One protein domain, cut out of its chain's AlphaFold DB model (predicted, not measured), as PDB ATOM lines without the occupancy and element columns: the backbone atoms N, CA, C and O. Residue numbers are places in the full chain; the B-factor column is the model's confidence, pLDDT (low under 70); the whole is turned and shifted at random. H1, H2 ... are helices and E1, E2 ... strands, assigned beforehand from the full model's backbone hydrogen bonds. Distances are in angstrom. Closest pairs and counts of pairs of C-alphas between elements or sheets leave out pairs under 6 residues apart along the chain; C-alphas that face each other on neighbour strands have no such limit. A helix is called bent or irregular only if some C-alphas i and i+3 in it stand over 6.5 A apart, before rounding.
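Overview. This is residues 499 to 608 of the 664 residues of the protein "Nicotinamide N-methyltransferase" of Metarhizium guizhouense (strain ARSEF 977) (UniProt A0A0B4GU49). The long helix H3 lies between a small strand hairpin, E2 and E3, which it covers on one face, and helix H2, which packs slantwise across it. A helical hairpin, H4 and H5, completes the body, with H4 packed beside E2 at the edge away from E3 and H5 folded back along H4, while the first stretch, with the short H1 and E1, passes close to H2. The printed part has 110 residues with five named helices and three named strands, in the order H1, E1, H2, E2, E3, H3, H4, H5; the class is mostly helix, and the one sheet, of order E2, E3, is antiparallel. The whole is compact, with a radius of gyration of the C-alphas of 13.1 A, and rounded, with spans of 33 by 31 by 26 A.

Arrangement. The sheet joins E2, residues 537 to 539, and E3, residues 547 to 549, a hairpin whose directions stand at 161 degrees. C-alphas 537 and 549 face each other at 4.5 A; N 538 and O 548 are within hydrogen-bond range at 3.0 A, as are N 548 and O 538 at 2.8 A. H3, residues 555 to 572, has 6 pairs of C-alphas within 8 A of E3, the closest being those of Phe 548 and Tyr 561 at 5.9 A. From H3 to E2 the closest C-alphas are those of Val 539 and Arg 565, 7.0 A apart. H2, residues 518 to 528, and H3 touch, the closest C-alphas being those of Ile 522 and Arg 563 at 6.5 A. They run opposite ways at a steep tilt of 46 degrees. H4, residues 586 to 594, has its closest C-alpha to E2 at Tyr 587, 5.4 A from that of Ser 538. H4 and H5, residues 600 to 606, form a helical hairpin: they touch, with C-alphas of Tyr 593 and Phe 603 at 6.6 A, and run opposite ways at a shallow tilt of 9 degrees. H3 and H4 are apart. H1, residues 502 to 505, is close to H2 but not clearly touching, with C-alphas of Glu 502 and Ile 525 at 7.2 A. H1 and H5 are apart, but only just, at 8.2 A. E1, residues 512 to 514, pairs with no named strand, but its residues 512 to 513 pair antiparallel with residues 499 to 500. The closest C-alphas of E1 and H2 are those of Phe 513 and Trp 521, at 5.9 A. Every O i to N i+4 pair is within hydrogen-bond range in H2, H3, H4 and H5; H1 is too short for such a pair.

Along the chain. E2 spans 7.2 A and E3 6.3 A from first to last C-alpha. H3 spans 26.6 A, from C-alpha 555 at (46.843, -3.546, -19.098) to C-alpha 572 at (34.739, -26.816, -23.391). H2 spans 15.4 A, H4 12.2 A and H5 9.7 A, with H5 ending at C-alpha 606 at (50.975, -26.701, -8.272). E1 spans 7.0 A. H1 begins at C-alpha 502 at (40.459, -21.080, -11.367) and is irregular: C-alphas 502 and 505 are 7.1 A apart, against about 5 A in a regular helix.

Size, cuts and confidence. The two C-alphas farthest apart are those of His 516 and Glu 600, at 34.8 A. The printed part runs from residue 499 to 608 and has no cut. The link from H3 to H4, residues 573 to 585, is long; those from E1 to H2, E3 to H3 and H4 to H5 are tight. The mean pLDDT of the printed part is 88.8, and residues 551 to 553 are under 70.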
ATOM      1  N   LEU A 499      30.670 -23.493 -13.674       92.19
ATOM      2  CA  LEU A 499      32.032 -23.054 -13.941       92.19
ATOM      3  C   LEU A 499      32.765 -22.829 -12.601       92.19
ATOM      4  O   LEU A 499      32.311 -22.007 -11.795       92.19
ATOM      5  N   PRO A 500      33.875 -23.540 -12.322       94.25
ATOM      6  CA  PRO A 500      34.645 -23.363 -11.095       94.25
ATOM      7  C   PRO A 500      35.561 -22.137 -11.187       94.25
ATOM      8  O   PRO A 500      36.120 -21.850 -12.247       94.25
ATOM      9  N   CYS A 501      35.793 -21.439 -10.074       94.88
ATOM     10  CA  CYS A 501      36.881 -20.463 -10.001       94.88
ATOM     11  C   CYS A 501      38.248 -21.144 -10.238       94.88
ATOM     12  O   CYS A 501      38.531 -22.186  -9.645       94.88
ATOM     13  N   GLU A 502      39.115 -20.549 -11.067       91.88
ATOM     14  CA  GLU A 502      40.459 -21.080 -11.367       91.88
ATOM     15  C   GLU A 502      41.308 -21.247 -10.097       91.88
ATOM     16  O   GLU A 502      42.013 -22.239  -9.907       91.88
ATOM     17  N   PHE A 503      41.141 -20.321  -9.153       92.25
ATOM     18  CA  PHE A 503      41.841 -20.313  -7.876       92.25
ATOM     19  C   PHE A 503      41.318 -21.353  -6.865       92.25
ATOM     20  O   PHE A 503      41.853 -21.452  -5.758       92.25
ATOM     21  N   ARG A 504      40.339 -22.201  -7.222       89.44
ATOM     22  CA  ARG A 504      39.822 -23.278  -6.352       89.44
ATOM     23  C   ARG A 504      40.908 -24.243  -5.865       89.44
ATOM     24  O   ARG A 504      40.839 -24.696  -4.726       89.44
ATOM     25  N   LYS A 505      41.910 -24.541  -6.703       84.00
ATOM     26  CA  LYS A 505      43.074 -25.385  -6.350       84.00
ATOM     27  C   LYS A 505      44.272 -24.582  -5.795       84.00
ATOM     28  O   LYS A 505      45.280 -25.194  -5.468       84.00
ATOM     29  N   LEU A 506      44.178 -23.247  -5.708       87.56
ATOM     30  CA  LEU A 506      45.283 -22.346  -5.330       87.56
ATOM     31  C   LEU A 506      45.014 -21.606  -4.009       87.56
ATOM     32  O   LEU A 506      45.741 -21.806  -3.046       87.56
ATOM     33  N   SER A 507      43.947 -20.800  -3.937       86.19
ATOM     34  CA  SER A 507      43.520 -20.082  -2.719       86.19
ATOM     35  C   SER A 507      42.364 -20.769  -1.977       86.19
ATOM     36  O   SER A 507      41.886 -20.272  -0.960       86.19
ATOM     37  N   GLY A 508      41.882 -21.911  -2.485       85.88
ATOM     38  CA  GLY A 508      40.732 -22.631  -1.925       85.88
ATOM     39  C   GLY A 508      39.372 -22.012  -2.272       85.88
ATOM     40  O   GLY A 508      38.368 -22.360  -1.651       85.88
ATOM     41  N   CYS A 509      39.321 -21.101  -3.251       92.12
ATOM     42  CA  CYS A 509      38.103 -20.393  -3.644       92.12
ATOM     43  C   CYS A 509      36.963 -21.350  -4.049       92.12
ATOM     44  O   CYS A 509      37.104 -22.147  -4.975       92.12
ATOM     45  N   GLN A 510      35.815 -21.256  -3.371       89.06
ATOM     46  CA  GLN A 510      34.670 -22.154  -3.590       89.06
ATOM     47  C   GLN A 510      33.595 -21.572  -4.521       89.06
ATOM     48  O   GLN A 510      32.605 -22.245  -4.794       89.06
ATOM     49  N   THR A 511      33.774 -20.344  -5.021       91.50
ATOM     50  CA  THR A 511      32.796 -19.670  -5.884       91.50
ATOM     51  C   THR A 511      32.590 -20.434  -7.194       91.50
ATOM     52  O   THR A 511      33.547 -20.851  -7.856       91.50
ATOM     53  N   GLN A 512      31.323 -20.602  -7.567       90.69
ATOM     54  CA  GLN A 512      30.869 -21.321  -8.756       90.69
ATOM     55  C   GLN A 512      29.812 -20.495  -9.488       90.69
ATOM     56  O   GLN A 512      29.016 -19.801  -8.857       90.69
ATOM     57  N   PHE A 513      29.800 -20.581 -10.816       92.19
ATOM     58  CA  PHE A 513      28.964 -19.739 -11.671       92.19
ATOM     59  C   PHE A 513      28.228 -20.595 -12.697       92.19
ATOM     60  O   PHE A 513      28.837 -21.436 -13.351       92.19
ATOM     61  N   ALA A 514      26.927 -20.374 -12.883       87.06
ATOM     62  CA  ALA A 514      26.195 -21.044 -13.954       87.06
ATOM     63  C   ALA A 514      26.756 -20.645 -15.332       87.06
ATOM     64  O   ALA A 514      27.088 -19.482 -15.551       87.06
ATOM     65  N   LEU A 515      26.798 -21.585 -16.281       87.44
ATOM     66  CA  LEU A 515      27.388 -21.435 -17.624       87.44
ATOM     67  C   LEU A 515      26.903 -20.217 -18.448       87.44
ATOM     68  O   LEU A 515      27.577 -19.819 -19.399       87.44
ATOM     69  N   HIS A 516      25.755 -19.623 -18.106       83.81
ATOM     70  CA  HIS A 516      25.246 -18.391 -18.721       83.81
ATOM     71  C   HIS A 516      25.821 -17.098 -18.103       83.81
ATOM     72  O   HIS A 516      25.885 -16.084 -18.789       83.81
ATOM     73  N   HIS A 517      26.314 -17.128 -16.863       89.81
ATOM     74  CA  HIS A 517      26.943 -15.997 -16.163       89.81
ATOM     75  C   HIS A 517      28.465 -15.940 -16.394       89.81
ATOM     76  O   HIS A 517      29.250 -15.787 -15.456       89.81
ATOM     77  N   LYS A 518      28.890 -16.074 -17.658       92.31
ATOM     78  CA  LYS A 518      30.315 -16.113 -18.035       92.31
ATOM     79  C   LYS A 518      31.063 -14.851 -17.620       92.31
ATOM     80  O   LYS A 518      32.179 -14.955 -17.127       92.31
ATOM     81  N   ASP A 519      30.438 -13.691 -17.777       92.19
ATOM     82  CA  ASP A 519      31.074 -12.405 -17.484       92.19
ATOM     83  C   ASP A 519      31.369 -12.276 -15.984       92.19
ATOM     84  O   ASP A 519      32.508 -12.035 -15.611       92.19
ATOM     85  N   LEU A 520      30.398 -12.602 -15.119       91.69
ATOM     86  CA  LEU A 520      30.572 -12.589 -13.659       91.69
ATOM     87  C   LEU A 520      31.654 -13.568 -13.169       91.69
ATOM     88  O   LEU A 520      32.378 -13.258 -12.227       91.69
ATOM     89  N   TRP A 521      31.788 -14.734 -13.810       96.56
ATOM     90  CA  TRP A 521      32.866 -15.694 -13.527       96.56
ATOM     91  C   TRP A 521      34.246 -15.146 -13.908       96.56
ATOM     92  O   TRP A 521      35.217 -15.322 -13.172       96.56
ATOM     93  N   ILE A 522      34.318 -14.465 -15.052       96.12
ATOM     94  CA  ILE A 522      35.534 -13.851 -15.587       96.12
ATOM     95  C   ILE A 522      35.957 -12.658 -14.728       96.12
ATOM     96  O   ILE A 522      37.114 -12.592 -14.314       96.12
ATOM     97  N   ASP A 523      35.025 -11.762 -14.410       94.94
ATOM     98  CA  ASP A 523      35.267 -10.585 -13.574       94.94
ATOM     99  C   ASP A 523      35.640 -10.986 -12.141       94.94
ATOM    100  O   ASP A 523      36.625 -10.478 -11.618       94.94
ATOM    101  N   HIS A 524      34.998 -12.005 -11.552       96.38
ATOM    102  CA  HIS A 524      35.424 -12.557 -10.259       96.38
ATOM    103  C   HIS A 524      36.900 -12.988 -10.248       96.38
ATOM    104  O   HIS A 524      37.617 -12.713  -9.290       96.38
ATOM    105  N   ILE A 525      37.375 -13.661 -11.300       95.75
ATOM    106  CA  ILE A 525      38.772 -14.115 -11.378       95.75
ATOM    107  C   ILE A 525      39.722 -12.930 -11.622       95.75
ATOM    108  O   ILE A 525      40.814 -12.890 -11.049       95.75
ATOM    109  N   ILE A 526      39.312 -11.956 -12.439       94.88
ATOM    110  CA  ILE A 526      40.119 -10.773 -12.760       94.88
ATOM    111  C   ILE A 526      40.243  -9.824 -11.564       94.88
ATOM    112  O   ILE A 526      41.346  -9.342 -11.305       94.88
ATOM    113  N   ASP A 527      39.161  -9.567 -10.836       93.19
ATOM    114  CA  ASP A 527      39.113  -8.520  -9.816       93.19
ATOM    115  C   ASP A 527      39.469  -9.054  -8.418       93.19
ATOM    116  O   ASP A 527      40.353  -8.494  -7.774       93.19
ATOM    117  N   GLU A 528      38.876 -10.174  -7.979       92.62
ATOM    118  CA  GLU A 528      39.049 -10.701  -6.607       92.62
ATOM    119  C   GLU A 528      40.348 -11.507  -6.406       92.62
ATOM    120  O   GLU A 528      40.790 -11.690  -5.272       92.62
ATOM    121  N   HIS A 529      40.964 -12.017  -7.483       94.56
ATOM    122  CA  HIS A 529      42.195 -12.827  -7.394       94.56
ATOM    123  C   HIS A 529      43.357 -12.214  -8.178       94.56
ATOM    124  O   HIS A 529      44.440 -12.022  -7.626       94.56
ATOM    125  N   LEU A 530      43.154 -11.852  -9.451       92.56
ATOM    126  CA  LEU A 530      44.209 -11.226 -10.260       92.56
ATOM    127  C   LEU A 530      44.396  -9.728  -9.973       92.56
ATOM    128  O   LEU A 530      45.423  -9.182 -10.369       92.56
ATOM    129  N   HIS A 531      43.446  -9.045  -9.321       90.94
ATOM    130  CA  HIS A 531      43.478  -7.593  -9.072       90.94
ATOM    131  C   HIS A 531      43.720  -6.755 -10.359       90.94
ATOM    132  O   HIS A 531      44.354  -5.693 -10.369       90.94
ATOM    133  N   GLY A 532      43.251  -7.267 -11.502       87.81
ATOM    134  CA  GLY A 532      43.493  -6.738 -12.845       87.81
ATOM    135  C   GLY A 532      44.892  -7.009 -13.427       87.81
ATOM    136  O   GLY A 532      45.156  -6.603 -14.561       87.81
ATOM    137  N   CYS A 533      45.793  -7.690 -12.716       90.56
ATOM    138  CA  CYS A 533      47.113  -8.113 -13.200       90.56
ATOM    139  C   CYS A 533      47.008  -9.398 -14.043       90.56
ATOM    140  O   CYS A 533      47.508 -10.458 -13.667       90.56
ATOM    141  N   CYS A 534      46.339  -9.302 -15.193       92.31
ATOM    142  CA  CYS A 534      46.139 -10.425 -16.115       92.31
ATOM    143  C   CYS A 534      47.456 -10.902 -16.773       92.31
ATOM    144  O   CYS A 534      48.357 -10.085 -17.002       92.31
ATOM    145  N   PRO A 535      47.570 -12.202 -17.113       92.00
ATOM    146  CA  PRO A 535      48.769 -12.786 -17.712       92.00
ATOM    147  C   PRO A 535      49.062 -12.247 -19.118       92.00
ATOM    148  O   PRO A 535      48.157 -11.891 -19.871       92.00
ATOM    149  N   ARG A 536      50.345 -12.235 -19.511       87.50
ATOM    150  CA  ARG A 536      50.742 -11.925 -20.902       87.50
ATOM    151  C   ARG A 536      50.575 -13.126 -21.842       87.50
ATOM    152  O   ARG A 536      50.295 -12.931 -23.022       87.50
ATOM    153  N   VAL A 537      50.776 -14.342 -21.335       89.94
ATOM    154  CA  VAL A 537      50.612 -15.611 -22.061       89.94
ATOM    155  C   VAL A 537      49.839 -16.576 -21.169       89.94
ATOM    156  O   VAL A 537      50.110 -16.651 -19.976       89.94
ATOM    157  N   SER A 538      48.874 -17.287 -21.742       93.12
ATOM    158  CA  SER A 538      48.089 -18.326 -21.064       93.12
ATOM    159  C   SER A 538      47.512 -19.308 -22.094       93.12
ATOM    160  O   SER A 538      47.439 -18.989 -23.286       93.12
ATOM    161  N   VAL A 539      47.128 -20.508 -21.669       92.88
ATOM    162  CA  VAL A 539      46.614 -21.596 -22.527       92.88
ATOM    163  C   VAL A 539      45.285 -22.139 -22.004       92.88
ATOM    164  O   VAL A 539      44.898 -21.886 -20.864       92.88
ATOM    165  N   CYS A 540      44.535 -22.856 -22.839       94.38
ATOM    166  CA  CYS A 540      43.292 -23.493 -22.406       94.38
ATOM    167  C   CYS A 540      43.565 -24.671 -21.451       94.38
ATOM    168  O   CYS A 540      44.458 -25.471 -21.707       94.38
ATOM    169  N   TRP A 541      42.731 -24.838 -20.416       93.69
ATOM    170  CA  TRP A 541      42.762 -25.991 -19.497       93.69
ATOM    171  C   TRP A 541      42.575 -27.355 -20.180       93.69
ATOM    172  O   TRP A 541      42.863 -28.383 -19.575       93.69
ATOM    173  N   PHE A 542      42.037 -27.375 -21.402       91.50
ATOM    174  CA  PHE A 542      41.553 -28.594 -22.048       91.50
ATOM    175  C   PHE A 542      42.260 -28.905 -23.376       91.50
ATOM    176  O   PHE A 542      42.560 -30.069 -23.634       91.50
ATOM    177  N   CYS A 543      42.610 -27.909 -24.204       89.00
ATOM    178  CA  CYS A 543      43.225 -28.155 -25.518       89.00
ATOM    179  C   CYS A 543      44.415 -27.247 -25.869       89.00
ATOM    180  O   CYS A 543      44.375 -26.030 -25.700       89.00
ATOM    181  N   ASP A 544      45.416 -27.830 -26.522       83.06
ATOM    182  CA  ASP A 544      46.679 -27.164 -26.894       83.06
ATOM    183  C   ASP A 544      46.545 -26.298 -28.161       83.06
ATOM    184  O   ASP A 544      47.445 -25.553 -28.540       83.06
ATOM    185  N   LYS A 545      45.375 -26.355 -28.812       73.06
ATOM    186  CA  LYS A 545      45.032 -25.639 -30.053       73.06
ATOM    187  C   LYS A 545      44.853 -24.124 -29.871       73.06
ATOM    188  O   LYS A 545      44.443 -23.446 -30.812       73.06
ATOM    189  N   SER A 546      45.052 -23.573 -28.673       79.19
ATOM    190  CA  SER A 546      44.781 -22.160 -28.380       79.19
ATOM    191  C   SER A 546      45.707 -21.603 -27.298       79.19
ATOM    192  O   SER A 546      45.526 -21.849 -26.106       79.19
ATOM    193  N   VAL A 547      46.684 -20.808 -27.746       84.88
ATOM    194  CA  VAL A 547      47.585 -20.005 -26.908       84.88
ATOM    195  C   VAL A 547      47.133 -18.547 -26.977       84.88
ATOM    196  O   VAL A 547      47.073 -17.959 -28.055       84.88
ATOM    197  N   PHE A 548      46.834 -17.951 -25.827       89.25
ATOM    198  CA  PHE A 548      46.351 -16.579 -25.702       89.25
ATOM    199  C   PHE A 548      47.520 -15.682 -25.290       89.25
ATOM    200  O   PHE A 548      48.031 -15.795 -24.175       89.25
ATOM    201  N   ARG A 549      47.979 -14.821 -26.208       86.75
ATOM    202  CA  ARG A 549      49.163 -13.963 -26.041       86.75
ATOM    203  C   ARG A 549      48.829 -12.496 -26.297       86.75
ATOM    204  O   ARG A 549      48.312 -12.167 -27.357       86.75
ATOM    205  N   SER A 550      49.216 -11.632 -25.361       80.88
ATOM    206  CA  SER A 550      49.247 -10.178 -25.545       80.88
ATOM    207  C   SER A 550      50.644  -9.742 -25.989       80.88
ATOM    208  O   SER A 550      51.596  -9.755 -25.200       80.88
ATOM    209  N   ASP A 551      50.788  -9.349 -27.254       68.69
ATOM    210  CA  ASP A 551      52.078  -8.890 -27.783       68.69
ATOM    211  C   ASP A 551      52.467  -7.517 -27.212       68.69
ATOM    212  O   ASP A 551      53.630  -7.304 -26.861       68.69
ATOM    213  N   LEU A 552      51.487  -6.637 -26.999       67.62
ATOM    214  CA  LEU A 552      51.639  -5.362 -26.295       67.62
ATOM    215  C   LEU A 552      51.628  -5.561 -24.767       67.62
ATOM    216  O   LEU A 552      50.958  -6.448 -24.234       67.62
ATOM    217  N   ASN A 553      52.366  -4.715 -24.040       65.31
ATOM    218  CA  ASN A 553      52.485  -4.785 -22.572       65.31
ATOM    219  C   ASN A 553      51.402  -3.974 -21.823       65.31
ATOM    220  O   ASN A 553      51.549  -3.677 -20.638       65.31
ATOM    221  N   HIS A 554      50.330  -3.579 -22.510       75.56
ATOM    222  CA  HIS A 554      49.281  -2.700 -21.997       75.56
ATOM    223  C   HIS A 554      48.256  -3.473 -21.138       75.56
ATOM    224  O   HIS A 554      47.981  -4.644 -21.402       75.56
ATOM    225  N   LYS A 555      47.699  -2.846 -20.085       73.62
ATOM    226  CA  LYS A 555      46.843  -3.546 -19.098       73.62
ATOM    227  C   LYS A 555      45.557  -4.097 -19.727       73.62
ATOM    228  O   LYS A 555      45.220  -5.256 -19.500       73.62
ATOM    229  N   TYR A 556      44.876  -3.275 -20.526       75.69
ATOM    230  CA  TYR A 556      43.602  -3.626 -21.160       75.69
ATOM    231  C   TYR A 556      43.739  -4.807 -22.132       75.69
ATOM    232  O   TYR A 556      42.892  -5.694 -22.142       75.69
ATOM    233  N   ASP A 557      44.838  -4.866 -22.883       79.75
ATOM    234  CA  ASP A 557      45.078  -5.911 -23.880       79.75
ATOM    235  C   ASP A 557      45.253  -7.278 -23.195       79.75
ATOM    236  O   ASP A 557      44.579  -8.244 -23.550       79.75
ATOM    237  N   LYS A 558      46.073  -7.349 -22.132       86.44
ATOM    238  CA  LYS A 558      46.227  -8.565 -21.305       86.44
ATOM    239  C   LYS A 558      44.893  -9.033 -20.722       86.44
ATOM    240  O   LYS A 558      44.620 -10.232 -20.702       86.44
ATOM    241  N   GLN A 559      44.062  -8.093 -20.267       91.12
ATOM    242  CA  GLN A 559      42.733  -8.392 -19.742       91.12
ATOM    243  C   GLN A 559      41.838  -8.995 -20.834       91.12
ATOM    244  O   GLN A 559      41.283 -10.069 -20.625       91.12
ATOM    245  N   GLU A 560      41.765  -8.388 -22.021       88.00
ATOM    246  CA  GLU A 560      40.986  -8.897 -23.163       88.00
ATOM    247  C   GLU A 560      41.447 -10.290 -23.633       88.00
ATOM    248  O   GLU A 560      40.620 -11.184 -23.831       88.00
ATOM    249  N   TYR A 561      42.758 -10.537 -23.751       90.25
ATOM    250  CA  TYR A 561      43.264 -11.876 -24.085       90.25
ATOM    251  C   TYR A 561      42.930 -12.918 -23.004       90.25
ATOM    252  O   TYR A 561      42.604 -14.059 -23.346       90.25
ATOM    253  N   PHE A 562      42.919 -12.535 -21.722       94.12
ATOM    254  CA  PHE A 562      42.455 -13.408 -20.644       94.12
ATOM    255  C   PHE A 562      40.935 -13.652 -20.706       94.12
ATOM    256  O   PHE A 562      40.511 -14.805 -20.615       94.12
ATOM    257  N   ARG A 563      40.099 -12.634 -20.980       94.50
ATOM    258  CA  ARG A 563      38.649 -12.839 -21.209       94.50
ATOM    259  C   ARG A 563      38.408 -13.835 -22.349       94.50
ATOM    260  O   ARG A 563      37.615 -14.762 -22.189       94.50
ATOM    261  N   ARG A 564      39.139 -13.712 -23.466       92.81
ATOM    262  CA  ARG A 564      39.076 -14.651 -24.608       92.81
ATOM    263  C   ARG A 564      39.427 -16.087 -24.217       92.81
ATOM    264  O   ARG A 564      38.690 -16.996 -24.603       92.81
ATOM    265  N   ARG A 565      40.484 -16.291 -23.419       95.19
ATOM    266  CA  ARG A 565      40.822 -17.602 -22.835       95.19
ATOM    267  C   ARG A 565      39.647 -18.172 -22.051       95.19
ATOM    268  O   ARG A 565      39.248 -19.307 -22.297       95.19
ATOM    269  N   MET A 566      39.065 -17.387 -21.151       95.62
ATOM    270  CA  MET A 566      37.982 -17.864 -20.293       95.62
ATOM    271  C   MET A 566      36.693 -18.153 -21.078       95.62
ATOM    272  O   MET A 566      36.082 -19.199 -20.868       95.62
ATOM    273  N   TYR A 567      36.305 -17.319 -22.052       95.19
ATOM    274  CA  TYR A 567      35.161 -17.627 -22.925       95.19
ATOM    275  C   TYR A 567      35.344 -18.945 -23.691       95.19
ATOM    276  O   TYR A 567      34.375 -19.698 -23.817       95.19
ATOM    277  N   HIS A 568      36.567 -19.226 -24.161       94.00
ATOM    278  CA  HIS A 568      36.942 -20.478 -24.823       94.00
ATOM    279  C   HIS A 568      36.944 -21.671 -23.852       94.00
ATOM    280  O   HIS A 568      36.362 -22.705 -24.157       94.00
ATOM    281  N   ILE A 569      37.486 -21.534 -22.638       94.69
ATOM    282  CA  ILE A 569      37.357 -22.561 -21.583       94.69
ATOM    283  C   ILE A 569      35.867 -22.852 -21.306       94.69
ATOM    284  O   ILE A 569      35.466 -24.009 -21.187       94.69
ATOM    285  N   ALA A 570      35.004 -21.835 -21.326       92.19
ATOM    286  CA  ALA A 570      33.556 -22.001 -21.218       92.19
ATOM    287  C   ALA A 570      32.839 -22.451 -22.519       92.19
ATOM    288  O   ALA A 570      31.603 -22.491 -22.526       92.19
ATOM    289  N   THR A 571      33.535 -22.776 -23.617       89.81
ATOM    290  CA  THR A 571      32.967 -23.645 -24.673       89.81
ATOM    291  C   THR A 571      33.238 -25.109 -24.355       89.81
ATOM    292  O   THR A 571      32.300 -25.892 -24.400       89.81
ATOM    293  N   HIS A 572      34.431 -25.456 -23.864       92.88
ATOM    294  CA  HIS A 572      34.739 -26.816 -23.391       92.88
ATOM    295  C   HIS A 572      33.783 -27.295 -22.284       92.88
ATOM    296  O   HIS A 572      33.241 -28.391 -22.388       92.88
ATOM    297  N   PHE A 573      33.460 -26.455 -21.289       88.38
ATOM    298  CA  PHE A 573      32.414 -26.781 -20.294       88.38
ATOM    299  C   PHE A 573      31.008 -26.942 -20.899       88.38
ATOM    300  O   PHE A 573      30.180 -27.664 -20.354       88.38
ATOM    301  N   LYS A 574      30.710 -26.277 -22.024       85.50
ATOM    302  CA  LYS A 574      29.451 -26.469 -22.767       85.50
ATOM    303  C   LYS A 574      29.471 -27.761 -23.602       85.50
ATOM    304  O   LYS A 574      28.416 -28.291 -23.932       85.50
ATOM    305  N   GLU A 575      30.659 -28.239 -23.951       84.38
ATOM    306  CA  GLU A 575      30.920 -29.436 -24.759       84.38
ATOM    307  C   GLU A 575      31.121 -30.703 -23.899       84.38
ATOM    308  O   GLU A 575      31.294 -31.789 -24.450       84.38
ATOM    309  N   GLY A 576      31.024 -30.580 -22.567       83.69
ATOM    310  CA  GLY A 576      31.001 -31.690 -21.604       83.69
ATOM    311  C   GLY A 576      32.237 -31.813 -20.704       83.69
ATOM    312  O   GLY A 576      32.251 -32.668 -19.829       83.69
ATOM    313  N   MET A 577      33.262 -30.970 -20.877       85.19
ATOM    314  CA  MET A 577      34.464 -31.018 -20.031       85.19
ATOM    315  C   MET A 577      34.155 -30.565 -18.598       85.19
ATOM    316  O   MET A 577      33.423 -29.593 -18.390       85.19
ATOM    317  N   THR A 578      34.730 -31.237 -17.600       89.19
ATOM    318  CA  THR A 578      34.417 -31.026 -16.180       89.19
ATOM    319  C   THR A 578      35.562 -30.349 -15.416       89.19
ATOM    320  O   THR A 578      36.635 -30.052 -15.941       89.19
ATOM    321  N   ALA A 579      35.357 -30.115 -14.114       85.62
ATOM    322  CA  ALA A 579      36.409 -29.630 -13.219       85.62
ATOM    323  C   ALA A 579      37.507 -30.677 -12.905       85.62
ATOM    324  O   ALA A 579      38.536 -30.314 -12.322       85.62
ATOM    325  N   ALA A 580      37.296 -31.954 -13.252       83.19
ATOM    326  CA  ALA A 580      38.304 -33.006 -13.125       83.19
ATOM    327  C   ALA A 580      39.352 -32.916 -14.249       83.19
ATOM    328  O   ALA A 580      40.543 -33.049 -13.978       83.19
ATOM    329  N   ASP A 581      38.915 -32.582 -15.466       84.56
ATOM    330  CA  ASP A 581      39.715 -32.607 -16.700       84.56
ATOM    331  C   ASP A 581      40.632 -31.379 -16.881       84.56
ATOM    332  O   ASP A 581      41.291 -31.221 -17.908       84.56
ATOM    333  N   ILE A 582      40.660 -30.478 -15.892       89.06
ATOM    334  CA  ILE A 582      41.444 -29.235 -15.907       89.06
ATOM    335  C   ILE A 582      42.942 -29.549 -15.806       89.06
ATOM    336  O   ILE A 582      43.433 -29.884 -14.718       89.06
ATOM    337  N   ARG A 583      43.671 -29.351 -16.912       88.50
ATOM    338  CA  ARG A 583      45.141 -29.381 -16.962       88.50
ATOM    339  C   ARG A 583      45.759 -28.071 -16.438       88.50
ATOM    340  O   ARG A 583      45.128 -27.014 -16.535       88.50
ATOM    341  N   PRO A 584      46.976 -28.113 -15.867       84.50
ATOM    342  CA  PRO A 584      47.673 -26.928 -15.370       84.50
ATOM    343  C   PRO A 584      48.154 -26.012 -16.507       84.50
ATOM    344  O   PRO A 584      48.959 -26.401 -17.349       84.50
ATOM    345  N   ASP A 585      47.743 -24.745 -16.479       91.62
ATOM    346  CA  ASP A 585      48.351 -23.700 -17.306       91.62
ATOM    347  C   ASP A 585      49.649 -23.214 -16.643       91.62
ATOM    348  O   ASP A 585      49.638 -22.367 -15.746       91.62
ATOM    349  N   PHE A 586      50.788 -23.774 -17.059       89.88
ATOM    350  CA  PHE A 586      52.084 -23.422 -16.475       89.88
ATOM    351  C   PHE A 586      52.493 -21.961 -16.728       89.88
ATOM    352  O   PHE A 586      53.132 -21.375 -15.857       89.88
ATOM    353  N   TYR A 587      52.078 -21.344 -17.844       90.81
ATOM    354  CA  TYR A 587      52.338 -19.920 -18.102       90.81
ATOM    355  C   TYR A 587      51.557 -19.024 -17.137       90.81
ATOM    356  O   TYR A 587      52.087 -18.026 -16.647       90.81
ATOM    357  N   PHE A 588      50.315 -19.401 -16.824       93.06
ATOM    358  CA  PHE A 588      49.519 -18.736 -15.797       93.06
ATOM    359  C   PHE A 588      50.126 -18.926 -14.401       93.06
ATOM    360  O   PHE A 588      50.297 -17.944 -13.684       93.06
ATOM    361  N   LEU A 589      50.523 -20.150 -14.030       91.94
ATOM    362  CA  LEU A 589      51.156 -20.434 -12.732       91.94
ATOM    363  C   LEU A 589      52.469 -19.662 -12.526       91.94
ATOM    364  O   LEU A 589      52.693 -19.146 -11.431       91.94
ATOM    365  N   ASP A 590      53.311 -19.561 -13.557       91.38
ATOM    366  CA  ASP A 590      54.539 -18.757 -13.511       91.38
ATOM    367  C   ASP A 590      54.222 -17.261 -13.357       91.38
ATOM    368  O   ASP A 590      54.755 -16.616 -12.453       91.38
ATOM    369  N   HIS A 591      53.266 -16.728 -14.128       93.81
ATOM    370  CA  HIS A 591      52.805 -15.340 -13.985       93.81
ATOM    371  C   HIS A 591      52.266 -15.031 -12.575       93.81
ATOM    372  O   HIS A 591      52.581 -13.973 -12.026       93.81
ATOM    373  N   LEU A 592      51.481 -15.934 -11.968       93.75
ATOM    374  CA  LEU A 592      50.964 -15.749 -10.604       93.75
ATOM    375  C   LEU A 592      52.090 -15.660  -9.568       93.75
ATOM    376  O   LEU A 592      52.010 -14.840  -8.653       93.75
ATOM    377  N   TYR A 593      53.130 -16.483  -9.706       93.56
ATOM    378  CA  TYR A 593      54.273 -16.473  -8.795       93.56
ATOM    379  C   TYR A 593      55.149 -15.225  -8.991       93.56
ATOM    380  O   TYR A 593      55.453 -14.539  -8.017       93.56
ATOM    381  N   GLU A 594      55.461 -14.851 -10.239       93.12
ATOM    382  CA  GLU A 594      56.212 -13.623 -10.566       93.12
ATOM    383  C   GLU A 594      55.551 -12.347 -10.011       93.12
ATOM    384  O   GLU A 594      56.241 -11.412  -9.604       93.12
ATOM    385  N   HIS A 595      54.215 -12.313  -9.953       91.88
ATOM    386  CA  HIS A 595      53.445 -11.174  -9.443       91.88
ATOM    387  C   HIS A 595      53.058 -11.300  -7.956       91.88
ATOM    388  O   HIS A 595      52.333 -10.445  -7.452       91.88
ATOM    389  N   ASN A 596      53.574 -12.305  -7.233       91.12
ATOM    390  CA  ASN A 596      53.294 -12.569  -5.810       91.12
ATOM    391  C   ASN A 596      51.796 -12.797  -5.491       91.12
ATOM    392  O   ASN A 596      51.339 -12.517  -4.384       91.12
ATOM    393  N   LEU A 597      51.028 -13.313  -6.458       91.69
ATOM    394  CA  LEU A 597      49.603 -13.651  -6.313       91.69
ATOM    395  C   LEU A 597      49.382 -15.047  -5.696       91.69
ATOM    396  O   LEU A 597      48.277 -15.366  -5.262       91.69
ATOM    397  N   ILE A 598      50.432 -15.874  -5.648       91.88
ATOM    398  CA  ILE A 598      50.507 -17.133  -4.893       91.88
ATOM    399  C   ILE A 598      51.861 -17.218  -4.181       91.88
ATOM    400  O   ILE A 598      52.850 -16.656  -4.651       91.88
ATOM    401  N   ASP A 599      51.918 -17.935  -3.060       91.56
ATOM    402  CA  ASP A 599      53.164 -18.146  -2.324       91.56
ATOM    403  C   ASP A 599      54.018 -19.276  -2.934       91.56
ATOM    404  O   ASP A 599      53.554 -20.091  -3.738       91.56
ATOM    405  N   GLU A 600      55.288 -19.355  -2.527       90.44
ATOM    406  CA  GLU A 600      56.215 -20.358  -3.057       90.44
ATOM    407  C   GLU A 600      55.801 -21.800  -2.690       90.44
ATOM    408  O   GLU A 600      56.084 -22.731  -3.450       90.44
ATOM    409  N   SER A 601      55.087 -22.007  -1.574       88.62
ATOM    410  CA  SER A 601      54.544 -23.321  -1.204       88.62
ATOM    411  C   SER A 601      53.453 -23.765  -2.183       88.62
ATOM    412  O   SER A 601      53.521 -24.874  -2.728       88.62
ATOM    413  N   THR A 602      52.489 -22.888  -2.474       88.44
ATOM    414  CA  THR A 602      51.415 -23.130  -3.451       88.44
ATOM    415  C   THR A 602      51.992 -23.346  -4.846       88.44
ATOM    416  O   THR A 602      51.649 -24.329  -5.501       88.44
ATOM    417  N   PHE A 603      52.938 -22.509  -5.278       89.31
ATOM    418  CA  PHE A 603      53.607 -22.639  -6.576       89.31
ATOM    419  C   PHE A 603      54.367 -23.972  -6.726       89.31
ATOM    420  O   PHE A 603      54.156 -24.703  -7.699       89.31
ATOM    421  N   LYS A 604      55.183 -24.357  -5.730       86.38
ATOM    422  CA  LYS A 604      55.892 -25.655  -5.710       86.38
ATOM    423  C   LYS A 604      54.951 -26.857  -5.620       86.38
ATOM    424  O   LYS A 604      55.330 -27.951  -6.034       86.38
ATOM    425  N   SER A 605      53.750 -26.678  -5.074       84.06
ATOM    426  CA  SER A 605      52.721 -27.722  -5.004       84.06
ATOM    427  C   SER A 605      51.982 -27.864  -6.337       84.06
ATOM    428  O   SER A 605      51.854 -28.972  -6.855       84.06
ATOM    429  N   ALA A 606      51.600 -26.744  -6.955       83.75
ATOM    430  CA  ALA A 606      50.975 -26.701  -8.272       83.75
ATOM    431  C   ALA A 606      51.893 -27.277  -9.365       83.75
ATOM    432  O   ALA A 606      51.455 -28.126 -10.136       83.75
ATOM    433  N   LYS A 607      53.190 -26.930  -9.380       82.94
ATOM    434  CA  LYS A 607      54.157 -27.498 -10.344       82.94
ATOM    435  C   LYS A 607      54.479 -28.989 -10.149       82.94
ATOM    436  O   LYS A 607      55.100 -29.576 -11.028       82.94
ATOM    437  N   LYS A 608      54.054 -29.623  -9.047       77.94
ATOM    438  CA  LYS A 608      54.146 -31.088  -8.864       77.94
ATOM    439  C   LYS A 608      52.939 -31.848  -9.422       77.94
ATOM    440  O   LYS A 608      53.041 -33.052  -9.639       77.94
TER     441      LYS A 608